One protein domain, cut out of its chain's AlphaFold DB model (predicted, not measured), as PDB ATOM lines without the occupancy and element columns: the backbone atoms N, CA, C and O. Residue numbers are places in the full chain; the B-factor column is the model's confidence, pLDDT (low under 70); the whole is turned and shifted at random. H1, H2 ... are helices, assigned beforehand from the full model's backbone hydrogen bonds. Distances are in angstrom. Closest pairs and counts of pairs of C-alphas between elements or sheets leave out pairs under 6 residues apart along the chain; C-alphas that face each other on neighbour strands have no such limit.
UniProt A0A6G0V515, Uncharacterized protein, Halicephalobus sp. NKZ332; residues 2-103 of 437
ATOM      1  N   ALA A   2      -4.472   0.330  38.955       35.09
ATOM      2  CA  ALA A   2      -5.489  -0.649  38.511       35.09
ATOM      3  C   ALA A   2      -5.226  -1.392  37.175       35.09
ATOM      4  O   ALA A   2      -5.428  -2.600  37.099       35.09
ATOM      5  N   ARG A   3      -4.721  -0.705  36.137       41.16
ATOM      6  CA  ARG A   3      -4.461  -1.310  34.815       41.16
ATOM      7  C   ARG A   3      -3.358  -2.383  34.794       41.16
ATOM      8  O   ARG A   3      -3.322  -3.137  33.833       41.16
ATOM      9  N   ARG A   4      -2.473  -2.452  35.803       45.00
ATOM     10  CA  ARG A   4      -1.517  -3.570  35.958       45.00
ATOM     11  C   ARG A   4      -2.209  -4.769  36.597       45.00
ATOM     12  O   ARG A   4      -2.407  -5.748  35.901       45.00
ATOM     13  N   LEU A   5      -2.766  -4.600  37.801       44.72
ATOM     14  CA  LEU A   5      -3.554  -5.619  38.519       44.72
ATOM     15  C   LEU A   5      -4.595  -6.342  37.636       44.72
ATOM     16  O   LEU A   5      -4.753  -7.553  37.734       44.72
ATOM     17  N   SER A   6      -5.282  -5.621  36.741       52.97
ATOM     18  CA  SER A   6      -6.235  -6.224  35.795       52.97
ATOM     19  C   SER A   6      -5.586  -7.089  34.706       52.97
ATOM     20  O   SER A   6      -6.213  -8.043  34.252       52.97
ATOM     21  N   VAL A   7      -4.379  -6.749  34.252       57.00
ATOM     22  CA  VAL A   7      -3.604  -7.545  33.287       57.00
ATOM     23  C   VAL A   7      -2.922  -8.708  33.998       57.00
ATOM     24  O   VAL A   7      -2.925  -9.806  33.461       57.00
ATOM     25  N   ASP A   8      -2.416  -8.497  35.213       58.25
ATOM     26  CA  ASP A   8      -1.771  -9.527  36.030       58.25
ATOM     27  C   ASP A   8      -2.780 -10.639  36.397       58.25
ATOM     28  O   ASP A   8      -2.504 -11.822  36.211       58.25
ATOM     29  N   ASN A   9      -4.003 -10.271  36.807       64.94
ATOM     30  CA  ASN A   9      -5.087 -11.231  37.058       64.94
ATOM     31  C   ASN A   9      -5.525 -11.980  35.788       64.94
ATOM     32  O   ASN A   9      -5.740 -13.189  35.841       64.94
ATOM     33  N   TRP A  10      -5.640 -11.292  34.644       72.06
ATOM     34  CA  TRP A  10      -5.981 -11.942  33.374       72.06
ATOM     35  C   TRP A  10      -4.863 -12.864  32.875       72.06
ATOM     36  O   TRP A  10      -5.151 -13.959  32.408       72.06
ATOM     37  N   ALA A  11      -3.596 -12.468  33.013       72.06
ATOM     38  CA  ALA A  11      -2.450 -13.290  32.640       72.06
ATOM     39  C   ALA A  11      -2.364 -14.556  33.504       72.06
ATOM     40  O   ALA A  11      -2.078 -15.626  32.972       72.06
ATOM     41  N   ASN A  12      -2.675 -14.452  34.801       78.19
ATOM     42  CA  ASN A  12      -2.784 -15.605  35.694       78.19
ATOM     43  C   ASN A  12      -3.951 -16.528  35.301       78.19
ATOM     44  O   ASN A  12      -3.729 -17.733  35.215       78.19
ATOM     45  N   SER A  13      -5.140 -15.981  34.996       80.06
ATOM     46  CA  SER A  13      -6.274 -16.767  34.465       80.06
ATOM     47  C   SER A  13      -5.874 -17.485  33.182       80.06
ATOM     48  O   SER A  13      -5.934 -18.704  33.115       80.06
ATOM     49  N   LEU A  14      -5.334 -16.759  32.200       81.56
ATOM     50  CA  LEU A  14      -4.872 -17.331  30.940       81.56
ATOM     51  C   LEU A  14      -3.827 -18.435  31.164       81.56
ATOM     52  O   LEU A  14      -3.848 -19.442  30.465       81.56
ATOM     53  N   PHE A  15      -2.937 -18.297  32.154       81.31
ATOM     54  CA  PHE A  15      -1.992 -19.354  32.516       81.31
ATOM     55  C   PHE A  15      -2.671 -20.576  33.154       81.31
ATOM     56  O   PHE A  15      -2.258 -21.699  32.862       81.31
ATOM     57  N   THR A  16      -3.697 -20.412  33.995       84.31
ATOM     58  CA  THR A  16      -4.475 -21.552  34.515       84.31
ATOM     59  C   THR A  16      -5.333 -22.203  33.433       84.31
ATOM     60  O   THR A  16      -5.416 -23.428  33.389       84.31
ATOM     61  N   ASP A  17      -5.885 -21.417  32.513       83.31
ATOM     62  CA  ASP A  17      -6.751 -21.877  31.428       83.31
ATOM     63  C   ASP A  17      -5.927 -22.638  30.370       83.31
ATOM     64  O   ASP A  17      -6.287 -23.748  29.974       83.31
ATOM     65  N   ILE A  18      -4.747 -22.119  29.996       83.56
ATOM     66  CA  ILE A  18      -3.779 -22.806  29.122       83.56
ATOM     67  C   ILE A  18      -3.239 -24.082  29.779       83.56
ATOM     68  O   ILE A  18      -3.099 -25.093  29.099       83.56
ATOM     69  N   ASN A  19      -2.934 -24.086  31.083       84.38
ATOM     70  CA  ASN A  19      -2.453 -25.310  31.736       84.38
ATOM     71  C   ASN A  19      -3.560 -26.363  31.906       84.38
ATOM     72  O   ASN A  19      -3.281 -27.547  31.740       84.38
ATOM     73  N   THR A  20      -4.803 -25.956  32.178       87.94
ATOM     74  CA  THR A  20      -5.954 -26.874  32.242       87.94
ATOM     75  C   THR A  20      -6.214 -27.499  30.873       87.94
ATOM     76  O   THR A  20      -6.134 -28.719  30.742       87.94
ATOM     77  N   THR A  21      -6.376 -26.682  29.829       85.06
ATOM     78  CA  THR A  21      -6.600 -27.169  28.453       85.06
ATOM     79  C   THR A  21      -5.421 -27.976  27.901       85.06
ATOM     80  O   THR A  21      -5.629 -28.946  27.180       85.06
ATOM     81  N   LYS A  22      -4.175 -27.661  28.284       84.44
ATOM     82  CA  LYS A  22      -3.000 -28.506  28.003       84.44
ATOM     83  C   LYS A  22      -3.112 -29.885  28.659       84.44
ATOM     84  O   LYS A  22      -2.773 -30.877  28.021       84.44
ATOM     85  N   ASN A  23      -3.542 -29.961  29.917       84.06
ATOM     86  CA  ASN A  23      -3.670 -31.233  30.631       84.06
ATOM     87  C   ASN A  23      -4.818 -32.084  30.061       84.06
ATOM     88  O   ASN A  23      -4.646 -33.287  29.881       84.06
ATOM     89  N   GLU A  24      -5.940 -31.459  29.698       85.75
ATOM     90  CA  GLU A  24      -7.043 -32.098  28.960       85.75
ATOM     91  C   GLU A  24      -6.567 -32.631  27.598       85.75
ATOM     92  O   GLU A  24      -6.803 -33.789  27.262       85.75
ATOM     93  N   LEU A  25      -5.828 -31.814  26.837       83.19
ATOM     94  CA  LEU A  25      -5.260 -32.186  25.540       83.19
ATOM     95  C   LEU A  25      -4.275 -33.361  25.649       83.19
ATOM     96  O   LEU A  25      -4.284 -34.235  24.786       83.19
ATOM     97  N   LEU A  26      -3.458 -33.404  26.707       83.62
ATOM     98  CA  LEU A  26      -2.564 -34.530  26.992       83.62
ATOM     99  C   LEU A  26      -3.350 -35.811  27.298       83.62
ATOM    100  O   LEU A  26      -3.070 -36.829  26.672       83.62
ATOM    101  N   GLY A  27      -4.375 -35.747  28.157       85.75
ATOM    102  CA  GLY A  27      -5.251 -36.892  28.436       85.75
ATOM    103  C   GLY A  27      -5.929 -37.430  27.172       85.75
ATOM    104  O   GLY A  27      -5.869 -38.623  26.892       85.75
ATOM    105  N   ILE A  28      -6.458 -36.539  26.331       85.75
ATOM    106  CA  ILE A  28      -7.045 -36.876  25.025       85.75
ATOM    107  C   ILE A  28      -6.007 -37.511  24.071       85.75
ATOM    108  O   ILE A  28      -6.339 -38.394  23.277       85.75
ATOM    109  N   TRP A  29      -4.737 -37.091  24.118       86.69
ATOM    110  CA  TRP A  29      -3.654 -37.694  23.325       86.69
ATOM    111  C   TRP A  29      -3.193 -39.055  23.864       86.69
ATOM    112  O   TRP A  29      -2.766 -39.895  23.066       86.69
ATOM    113  N   ASP A  30      -3.296 -39.279  25.174       86.56
ATOM    114  CA  ASP A  30      -3.045 -40.563  25.831       86.56
ATOM    115  C   ASP A  30      -4.169 -41.569  25.536       86.56
ATOM    116  O   ASP A  30      -3.878 -42.696  25.136       86.56
ATOM    117  N   GLU A  31      -5.438 -41.151  25.601       88.88
ATOM    118  CA  GLU A  31      -6.602 -41.964  25.206       88.88
ATOM    119  C   GLU A  31      -6.566 -42.371  23.722       88.88
ATOM    120  O   GLU A  31      -6.893 -43.507  23.378       88.88
ATOM    121  N   MET A  32      -6.116 -41.477  22.835       82.69
ATOM    122  CA  MET A  32      -5.885 -41.790  21.415       82.69
ATOM    123  C   MET A  32      -4.572 -42.546  21.138       82.69
ATOM    124  O   MET A  32      -4.295 -42.852  19.977       82.69
ATOM    125  N   ALA A  33      -3.742 -42.805  22.155       83.00
ATOM    126  CA  ALA A  33      -2.424 -43.435  22.034       83.00
ATOM    127  C   ALA A  33      -1.498 -42.797  20.965       83.00
ATOM    128  O   ALA A  33      -0.733 -43.494  20.296       83.00
ATOM    129  N   LEU A  34      -1.549 -41.466  20.794       80.81
ATOM    130  CA  LEU A  34      -0.737 -40.763  19.788       80.81
ATOM    131  C   LEU A  34       0.763 -40.890  20.080       80.81
ATOM    132  O   LEU A  34       1.188 -40.682  21.221       80.81
ATOM    133  N   THR A  35       1.570 -41.120  19.041       85.69
ATOM    134  CA  THR A  35       3.040 -41.131  19.160       85.69
ATOM    135  C   THR A  35       3.593 -39.731  19.441       85.69
ATOM    136  O   THR A  35       2.964 -38.719  19.129       85.69
ATOM    137  N   GLU A  36       4.802 -39.647  19.997       80.75
ATOM    138  CA  GLU A  36       5.472 -38.367  20.269       80.75
ATOM    139  C   GLU A  36       5.662 -37.518  18.993       80.75
ATOM    140  O   GLU A  36       5.455 -36.304  19.013       80.75
ATOM    141  N   GLU A  37       5.918 -38.155  17.847       81.19
ATOM    142  CA  GLU A  37       5.953 -37.509  16.526       81.19
ATOM    143  C   GLU A  37       4.592 -36.899  16.136       81.19
ATOM    144  O   GLU A  37       4.512 -35.765  15.668       81.19
ATOM    145  N   GLN A  38       3.484 -37.605  16.384       80.88
ATOM    146  CA  GLN A  38       2.135 -37.098  16.101       80.88
ATOM    147  C   GLN A  38       1.731 -35.957  17.049       80.88
ATOM    148  O   GLN A  38       1.061 -35.010  16.627       80.88
ATOM    149  N   ARG A  39       2.154 -36.020  18.317       82.56
ATOM    150  CA  ARG A  39       1.932 -34.965  19.322       82.56
ATOM    151  C   ARG A  39       2.732 -33.703  18.998       82.56
ATOM    152  O   ARG A  39       2.178 -32.606  19.032       82.56
ATOM    153  N   THR A  40       4.005 -33.844  18.627       81.56
ATOM    154  CA  THR A  40       4.872 -32.712  18.252       81.56
ATOM    155  C   THR A  40       4.414 -32.027  16.964       81.56
ATOM    156  O   THR A  40       4.430 -30.799  16.911       81.56
ATOM    157  N   ILE A  41       3.901 -32.769  15.971       81.25
ATOM    158  CA  ILE A  41       3.253 -32.174  14.786       81.25
ATOM    159  C   ILE A  41       2.062 -31.288  15.189       81.25
ATOM    160  O   ILE A  41       1.987 -30.148  14.741       81.25
ATOM    161  N   ARG A  42       1.169 -31.756  16.074       80.00
ATOM    162  CA  ARG A  42       0.013 -30.959  16.538       80.00
ATOM    163  C   ARG A  42       0.411 -29.775  17.424       80.00
ATOM    164  O   ARG A  42      -0.232 -28.731  17.380       80.00
ATOM    165  N   LEU A  43       1.472 -29.911  18.222       81.88
ATOM    166  CA  LEU A  43       2.008 -28.806  19.022       81.88
ATOM    167  C   LEU A  43       2.557 -27.686  18.124       81.88
ATOM    168  O   LEU A  43       2.305 -26.510  18.391       81.88
ATOM    169  N   LYS A  44       3.234 -28.051  17.028       84.06
ATOM    170  CA  LYS A  44       3.810 -27.121  16.049       84.06
ATOM    171  C   LYS A  44       2.777 -26.154  15.469       84.06
ATOM    172  O   LYS A  44       3.098 -24.983  15.290       84.06
ATOM    173  N   ASP A  45       1.536 -26.586  15.245       78.25
ATOM    174  CA  ASP A  45       0.461 -25.698  14.778       78.25
ATOM    175  C   ASP A  45       0.224 -24.538  15.766       78.25
ATOM    176  O   ASP A  45       0.168 -23.373  15.362       78.25
ATOM    177  N   SER A  46       0.207 -24.820  17.076       78.38
ATOM    178  CA  SER A  46       0.103 -23.783  18.116       78.38
ATOM    179  C   SER A  46       1.336 -22.867  18.174       78.38
ATOM    180  O   SER A  46       1.202 -21.657  18.377       78.38
ATOM    181  N   GLU A  47       2.532 -23.402  17.900       79.44
ATOM    182  CA  GLU A  47       3.751 -22.597  17.769       79.44
ATOM    183  C   GLU A  47       3.681 -21.663  16.553       79.44
ATOM    184  O   GLU A  47       4.084 -20.504  16.662       79.44
ATOM    185  N   THR A  48       3.117 -22.111  15.420       84.06
ATOM    186  CA  THR A  48       2.919 -21.240  14.246       84.06
ATOM    187  C   THR A  48       1.942 -20.101  14.533       84.06
ATOM    188  O   THR A  48       2.181 -18.977  14.090       84.06
ATOM    189  N   TYR A  49       0.901 -20.337  15.340       82.25
ATOM    190  CA  TYR A  49      -0.014 -19.277  15.762       82.25
ATOM    191  C   TYR A  49       0.708 -18.223  16.619       82.25
ATOM    192  O   TYR A  49       0.673 -17.034  16.294       82.25
ATOM    193  N   VAL A  50       1.463 -18.650  17.640       82.19
ATOM    194  CA  VAL A  50       2.266 -17.744  18.487       82.19
ATOM    195  C   VAL A  50       3.359 -17.021  17.685       82.19
ATOM    196  O   VAL A  50       3.635 -15.846  17.942       82.19
ATOM    197  N   ALA A  51       3.962 -17.671  16.686       84.25
ATOM    198  CA  ALA A  51       4.877 -17.025  15.748       84.25
ATOM    199  C   ALA A  51       4.163 -15.949  14.910       84.25
ATOM    200  O   ALA A  51       4.663 -14.832  14.803       84.25
ATOM    201  N   SER A  52       2.954 -16.226  14.410       85.44
ATOM    202  CA  SER A  52       2.175 -15.266  13.617       85.44
ATOM    203  C   SER A  52       1.803 -13.997  14.403       85.44
ATOM    204  O   SER A  52       1.826 -12.897  13.842       85.44
ATOM    205  N   GLU A  53       1.542 -14.120  15.710       86.69
ATOM    206  CA  GLU A  53       1.309 -12.994  16.626       86.69
ATOM    207  C   GLU A  53       2.598 -12.205  16.915       86.69
ATOM    208  O   GLU A  53       2.602 -10.970  16.890       86.69
ATOM    209  N   ARG A  54       3.744 -12.886  17.083       85.44
ATOM    210  CA  ARG A  54       5.061 -12.220  17.152       85.44
ATOM    211  C   ARG A  54       5.350 -11.432  15.868       85.44
ATOM    212  O   ARG A  54       5.772 -10.277  15.946       85.44
ATOM    213  N   ASP A  55       5.032 -11.994  14.705       90.31
ATOM    214  CA  ASP A  55       5.162 -11.318  13.414       90.31
ATOM    215  C   ASP A  55       4.174 -10.153  13.262       90.31
ATOM    216  O   ASP A  55       4.499  -9.144  12.637       90.31
ATOM    217  N   GLN A  56       2.958 -10.234  13.821       87.19
ATOM    218  CA  GLN A  56       2.047  -9.080  13.890       87.19
ATOM    219  C   GLN A  56       2.666  -7.948  14.718       87.19
ATOM    220  O   GLN A  56       2.726  -6.812  14.249       87.19
ATOM    221  N   VAL A  57       3.230  -8.254  15.890       89.69
ATOM    222  CA  VAL A  57       3.941  -7.276  16.731       89.69
ATOM    223  C   VAL A  57       5.133  -6.641  15.995       89.69
ATOM    224  O   VAL A  57       5.312  -5.423  16.073       89.69
ATOM    225  N   VAL A  58       5.920  -7.416  15.239       90.62
ATOM    226  CA  VAL A  58       7.014  -6.885  14.399       90.62
ATOM    227  C   VAL A  58       6.475  -5.999  13.269       90.62
ATOM    228  O   VAL A  58       6.953  -4.878  13.092       90.62
ATOM    229  N   ARG A  59       5.431  -6.433  12.549       90.06
ATOM    230  CA  ARG A  59       4.774  -5.640  11.488       90.06
ATOM    231  C   ARG A  59       4.237  -4.304  12.010       90.06
ATOM    232  O   ARG A  59       4.417  -3.279  11.351       90.06
ATOM    233  N   ILE A  60       3.642  -4.280  13.203       90.19
ATOM    234  CA  ILE A  60       3.153  -3.043  13.828       90.19
ATOM    235  C   ILE A  60       4.326  -2.139  14.243       90.19
ATOM    236  O   ILE A  60       4.285  -0.948  13.952       90.19
ATOM    237  N   ARG A  61       5.410  -2.674  14.828       89.25
ATOM    238  CA  ARG A  61       6.625  -1.887  15.146       89.25
ATOM    239  C   ARG A  61       7.259  -1.255  13.903       89.25
ATOM    240  O   ARG A  61       7.567  -0.066  13.919       89.25
ATOM    241  N   ASN A  62       7.371  -2.004  12.807       91.06
ATOM    242  CA  ASN A  62       7.883  -1.486  11.534       91.06
ATOM    243  C   ASN A  62       6.949  -0.414  10.939       91.06
ATOM    244  O   ASN A  62       7.410   0.569  10.362       91.06
ATOM    245  N   THR A  63       5.634  -0.566  11.128       91.69
ATOM    246  CA  THR A  63       4.630   0.439  10.742       91.69
ATOM    247  C   THR A  63       4.783   1.725  11.562       91.69
ATOM    248  O   THR A  63       4.794   2.809  10.983       91.69
ATOM    249  N   ILE A  64       4.971   1.618  12.883       90.31
ATOM    250  CA  ILE A  64       5.244   2.752  13.780       90.31
ATOM    251  C   ILE A  64       6.502   3.495  13.326       90.31
ATOM    252  O   ILE A  64       6.427   4.696  13.093       90.31
ATOM    253  N   ALA A  65       7.624   2.794  13.125       90.06
ATOM    254  CA  ALA A  65       8.878   3.408  12.682       90.06
ATOM    255  C   ALA A  65       8.725   4.142  11.335       90.06
ATOM    256  O   ALA A  65       9.170   5.281  11.193       90.06
ATOM    257  N   LYS A  66       8.024   3.532  10.367       92.94
ATOM    258  CA  LYS A  66       7.749   4.137   9.054       92.94
ATOM    259  C   LYS A  66       6.910   5.416   9.152       92.94
ATOM    260  O   LYS A  66       7.233   6.400   8.488       92.94
ATOM    261  N   TYR A  67       5.826   5.410   9.931       90.94
ATOM    262  CA  TYR A  67       4.976   6.596  10.079       90.94
ATOM    263  C   TYR A  67       5.612   7.669  10.975       90.94
ATOM    264  O   TYR A  67       5.401   8.846  10.712       90.94
ATOM    265  N   LEU A  68       6.433   7.293  11.961       88.75
ATOM    266  CA  LEU A  68       7.199   8.222  12.796       88.75
ATOM    267  C   LEU A  68       8.218   9.010  11.960       88.75
ATOM    268  O   LEU A  68       8.139  10.235  11.931       88.75
ATOM    269  N   ALA A  69       9.058   8.324  11.177       89.50
ATOM    270  CA  ALA A  69      10.025   8.978  10.292       89.50
ATOM    271  C   ALA A  69       9.346   9.851   9.214       89.50
ATOM    272  O   ALA A  69       9.837  10.927   8.877       89.50
ATOM    273  N   LYS A  70       8.181   9.427   8.695       91.50
ATOM    274  CA  LYS A  70       7.382  10.249   7.768       91.50
ATOM    275  C   LYS A  70       6.761  11.474   8.455       91.50
ATOM    276  O   LYS A  70       6.697  12.530   7.833       91.50
ATOM    277  N   SER A  71       6.320  11.352   9.710       89.50
ATOM    278  CA  SER A  71       5.809  12.477  10.508       89.50
ATOM    279  C   SER A  71       6.912  13.506  10.759       89.50
ATOM    280  O   SER A  71       6.713  14.691  10.522       89.50
ATOM    281  N   GLU A  72       8.111  13.055  11.132       88.31
ATOM    282  CA  GLU A  72       9.283  13.909  11.367       88.31
ATOM    283  C   GLU A  72       9.728  14.654  10.104       88.31
ATOM    284  O   GLU A  72       9.889  15.873  10.144       88.31
ATOM    285  N   ALA A  73       9.814  13.965   8.960       88.00
ATOM    286  CA  ALA A  73      10.096  14.609   7.678       88.00
ATOM    287  C   ALA A  73       9.056  15.696   7.335       88.00
ATOM    288  O   ALA A  73       9.429  16.826   7.026       88.00
ATOM    289  N   LEU A  74       7.757  15.393   7.457       88.62
ATOM    290  CA  LEU A  74       6.682  16.357   7.187       88.62
ATOM    291  C   LEU A  74       6.681  17.538   8.169       88.62
ATOM    292  O   LEU A  74       6.404  18.663   7.764       88.62
ATOM    293  N   ARG A  75       6.991  17.316   9.451       86.38
ATOM    294  CA  ARG A  75       7.070  18.385  10.463       86.38
ATOM    295  C   ARG A  75       8.255  19.311  10.206       86.38
ATOM    296  O   ARG A  75       8.076  20.526  10.256       86.38
ATOM    297  N   SER A  76       9.402  18.747   9.828       85.62
ATOM    298  CA  SER A  76      10.585  19.499   9.397       85.62
ATOM    299  C   SER A  76      10.296  20.348   8.148       85.62
ATOM    300  O   SER A  76      10.516  21.558   8.168       85.62
ATOM    301  N   GLU A  77       9.688  19.766   7.105       85.19
ATOM    302  CA  GLU A  77       9.236  20.495   5.905       85.19
ATOM    303  C   GLU A  77       8.217  21.610   6.213       85.19
ATOM    304  O   GLU A  77       8.197  22.643   5.543       85.19
ATOM    305  N   LEU A  78       7.348  21.406   7.208       84.94
ATOM    306  CA  LEU A  78       6.327  22.370   7.625       84.94
ATOM    307  C   LEU A  78       6.850  23.435   8.608       84.94
ATOM    308  O   LEU A  78       6.074  24.322   8.983       84.94
ATOM    309  N   GLY A  79       8.116  23.365   9.033       78.62
ATOM    310  CA  GLY A  79       8.681  24.255  10.051       78.62
ATOM    311  C   GLY A  79       7.981  24.146  11.410       78.62
ATOM    312  O   GLY A  79       7.838  25.147  12.109       78.62
ATOM    313  N   ILE A  80       7.472  22.959  11.754       81.00
ATOM    314  CA  ILE A  80       6.823  22.680  13.039       81.00
ATOM    315  C   ILE A  80       7.902  22.251  14.030       81.00
ATOM    316  O   ILE A  80       8.554  21.232  13.820       81.00
ATOM    317  N   ASP A  81       8.046  23.016  15.111       68.44
ATOM    318  CA  ASP A  81       9.053  22.800  16.151       68.44
ATOM    319  C   ASP A  81       8.980  21.390  16.786       68.44
ATOM    320  O   ASP A  81       7.903  20.810  17.002       68.44
ATOM    321  N   ASP A  82      10.159  20.850  17.094       59.16
ATOM    322  CA  ASP A  82      10.365  19.558  17.751       59.16
ATOM    323  C   ASP A  82      10.094  19.620  19.263       59.16
ATOM    324  O   ASP A  82       9.883  18.578  19.886       59.16
ATOM    325  N   SER A  83      10.015  20.822  19.854       56.03
ATOM    326  CA  SER A  83       9.637  21.027  21.267       56.03
ATOM    327  C   SER A  83       8.223  20.540  21.626       56.03
ATOM    328  O   SER A  83       7.887  20.395  22.803       56.03
ATOM    329  N   TYR A  84       7.377  20.280  20.627       60.84
ATOM    330  CA  TYR A  84       5.978  19.918  20.819       60.84
ATOM    331  C   TYR A  84       5.834  18.467  21.314       60.84
ATOM    332  O   TYR A  84       5.924  17.518  20.527       60.84
ATOM    333  N   GLU A  85       5.558  18.288  22.611       64.19
ATOM    334  CA  GLU A  85       5.380  16.968  23.228       64.19
ATOM    335  C   GLU A  85       4.339  16.117  22.479       64.19
ATOM    336  O   GLU A  85       3.134  16.390  22.473       64.19
ATOM    337  N   ARG A  86       4.802  15.033  21.846       74.12
ATOM    338  CA  ARG A  86       3.921  14.083  21.162       74.12
ATOM    339  C   ARG A  86       3.224  13.224  22.217       74.12
ATOM    340  O   ARG A  86       3.798  12.254  22.710       74.12
ATOM    341  N   ASN A  87       1.976  13.561  22.544       75.44
ATOM    342  CA  ASN A  87       1.124  12.798  23.464       75.44
ATOM    343  C   ASN A  87       0.654  11.474  22.819       75.44
ATOM    344  O   ASN A  87      -0.506  11.306  22.440       75.44
ATOM    345  N   ILE A  88       1.602  10.555  22.619       79.38
ATOM    346  CA  ILE A  88       1.412   9.280  21.926       79.38
ATOM    347  C   ILE A  88       0.638   8.307  22.836       79.38
ATOM    348  O   ILE A  88       1.123   7.971  23.921       79.38
ATOM    349  N   PRO A  89      -0.521   7.776  22.401       83.50
ATOM    350  CA  PRO A  89      -1.275   6.799  23.178       83.50
ATOM    351  C   PRO A  89      -0.477   5.517  23.454       83.50
ATOM    352  O   PRO A  89       0.081   4.904  22.545       83.50
ATOM    353  N   ALA A  90      -0.467   5.073  24.712       77.62
ATOM    354  CA  ALA A  90       0.275   3.887  25.128       77.62
ATOM    355  C   ALA A  90      -0.280   2.589  24.501       77.62
ATOM    356  O   ALA A  90      -1.450   2.245  24.686       77.62
ATOM    357  N   GLY A  91       0.597   1.836  23.831       82.56
ATOM    358  CA  GLY A  91       0.301   0.551  23.188       82.56
ATOM    359  C   GLY A  91       0.508   0.596  21.673       82.56
ATOM    360  O   GLY A  91       0.222   1.600  21.028       82.56
ATOM    361  N   LEU A  92       0.987  -0.507  21.087       84.06
ATOM    362  CA  LEU A  92       1.454  -0.538  19.692       84.06
ATOM    363  C   LEU A  92       0.357  -0.193  18.665       84.06
ATOM    364  O   LEU A  92       0.590   0.606  17.763       84.06
ATOM    365  N   VAL A  93      -0.850  -0.755  18.801       84.88
ATOM    366  CA  VAL A  93      -1.962  -0.469  17.873       84.88
ATOM    367  C   VAL A  93      -2.480   0.978  18.019       84.88
ATOM    368  O   VAL A  93      -2.571   1.661  16.995       84.88
ATOM    369  N   PRO A  94      -2.742   1.509  19.235       87.81
ATOM    370  CA  PRO A  94      -3.017   2.936  19.432       87.81
ATOM    371  C   PRO A  94      -1.942   3.869  18.853       87.81
ATOM    372  O   PRO A  94      -2.285   4.810  18.142       87.81
ATOM    373  N   GLN A  95      -0.657   3.582  19.083       88.56
ATOM    374  CA  GLN A  95       0.469   4.366  18.564       88.56
ATOM    375  C   GLN A  95       0.527   4.362  17.027       88.56
ATOM    376  O   GLN A  95       0.688   5.418  16.416       88.56
ATOM    377  N   ALA A  96       0.358   3.200  16.389       86.62
ATOM    378  CA  ALA A  96       0.343   3.086  14.930       86.62
ATOM    379  C   ALA A  96      -0.831   3.858  14.301       86.62
ATOM    380  O   ALA A  96      -0.651   4.552  13.299       86.62
ATOM    381  N   ASN A  97      -2.020   3.782  14.908       88.75
ATOM    382  CA  ASN A  97      -3.199   4.516  14.448       88.75
ATOM    383  C   ASN A  97      -3.056   6.032  14.655       88.75
ATOM    384  O   ASN A  97      -3.422   6.795  13.762       88.75
ATOM    385  N   PHE A  98      -2.480   6.468  15.782       90.44
ATOM    386  CA  PHE A  98      -2.184   7.878  16.047       90.44
ATOM    387  C   PHE A  98      -1.239   8.458  14.988       90.44
ATOM    388  O   PHE A  98      -1.603   9.418  14.317       90.44
ATOM    389  N   LEU A  99      -0.075   7.837  14.765       89.31
ATOM    390  CA  LEU A  99       0.915   8.321  13.791       89.31
ATOM    391  C   LEU A  99       0.373   8.314  12.353       89.31
ATOM    392  O   LEU A  99       0.672   9.213  11.571       89.31
ATOM    393  N   LYS A 100      -0.473   7.339  11.998       91.25
ATOM    394  CA  LYS A 100      -1.155   7.297  10.695       91.25
ATOM    395  C   LYS A 100      -2.148   8.455  10.515       91.25
ATOM    396  O   LYS A 100      -2.283   8.961   9.401       91.25
ATOM    397  N   MET A 101      -2.827   8.879  11.583       89.94
ATOM    398  CA  MET A 101      -3.717  10.045  11.569       89.94
ATOM    399  C   MET A 101      -2.949  11.374  11.603       89.94
ATOM    400  O   MET A 101      -3.314  12.278  10.856       89.94
ATOM    401  N   GLU A 102      -1.870  11.477  12.390       89.81
ATOM    402  CA  GLU A 102      -0.971  12.643  12.410       89.81
ATOM    403  C   GLU A 102      -0.402  12.890  11.007       89.81
ATOM    404  O   GLU A 102      -0.606  13.963  10.447       89.81
ATOM    405  N   VAL A 103       0.199  11.869  10.385       91.69
ATOM    406  CA  VAL A 103       0.737  11.959   9.019       91.69
ATOM    407  C   VAL A 103      -0.339  12.358   8.009       91.69
ATOM    408  O   VAL A 103      -0.099  13.271   7.227       91.69
TER     409      VAL A 103
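What this domain is: This is residues 2 to 103 of the 437 residues of an uncharacterized protein of Halicephalobus sp. NKZ332 (UniProt A0A6G0V515). Picture a narrow V of two long helices: H2 is the longer arm, and H1 meets it near one end, at a tight link, then opens away from it. A short third helix, H3, packs on the half of H2 that is far from this corner; a long link after H2 folds back to reach it. Look for 102 printed residues with three named helices, in the order H1, H2, H3, and no named strand; the class is all helix. The whole is extended, with a radius of gyration of the C-alphas of 21.8 A, and the C-alphas span 70 by 33 by 15 A.

Where its parts are: Find C-alpha 36 at (5.472, -38.367, 20.269); from there H2, residues 36 to 77, runs 60.7 A to C-alpha 77 at (9.236, 20.495, 5.905). H1, residues 2 to 31, begins at C-alpha 2 at (-5.489, -0.649, 38.511) and is 43.4 A long. H3, residues 92 to 103, is 16.4 A long and ends at C-alpha 103 at (0.737, 11.959, 9.019).

How they stand to each other: Start from H2, which touches H3 with residues 57 to 74 alone. Look there for the closest C-alphas of the two, those of Ile 64 and Ala 96, 5.0 A apart. The two helices stand at a shallow tilt of 28 degrees and run the same way. Now go to the other end of H2: H1 and H2 are close but not clearly touching, and their closest C-alphas, those of Trp 29 and Arg 39, are 7.4 A apart. These two run opposite ways at a shallow tilt of 28 degrees, with centres 23.6 A apart. H1 and H3 are apart. In the backbone of H3 you will find every O i to N i+4 pair within hydrogen-bond range; in H1 it is 25 of 26 pairs and in H2 36 of 38.

The domain as a whole: Look at Ala 33 and Gly 79 for the two C-alphas farthest apart, 69.6 A. Residues 2 to 24, which belong to H1, stand free, and so do residues 40 to 56, which belong to H2. The link from H1 to H2 is tight, with 4 residues; the link from H2 to H3, residues 78 to 91, is long. The printed part has no cut. In the B-factor column the mean pLDDT of the printed part of this model is 81.0; it falls under 70 at residues 2 to 9 and residues 81 to 85.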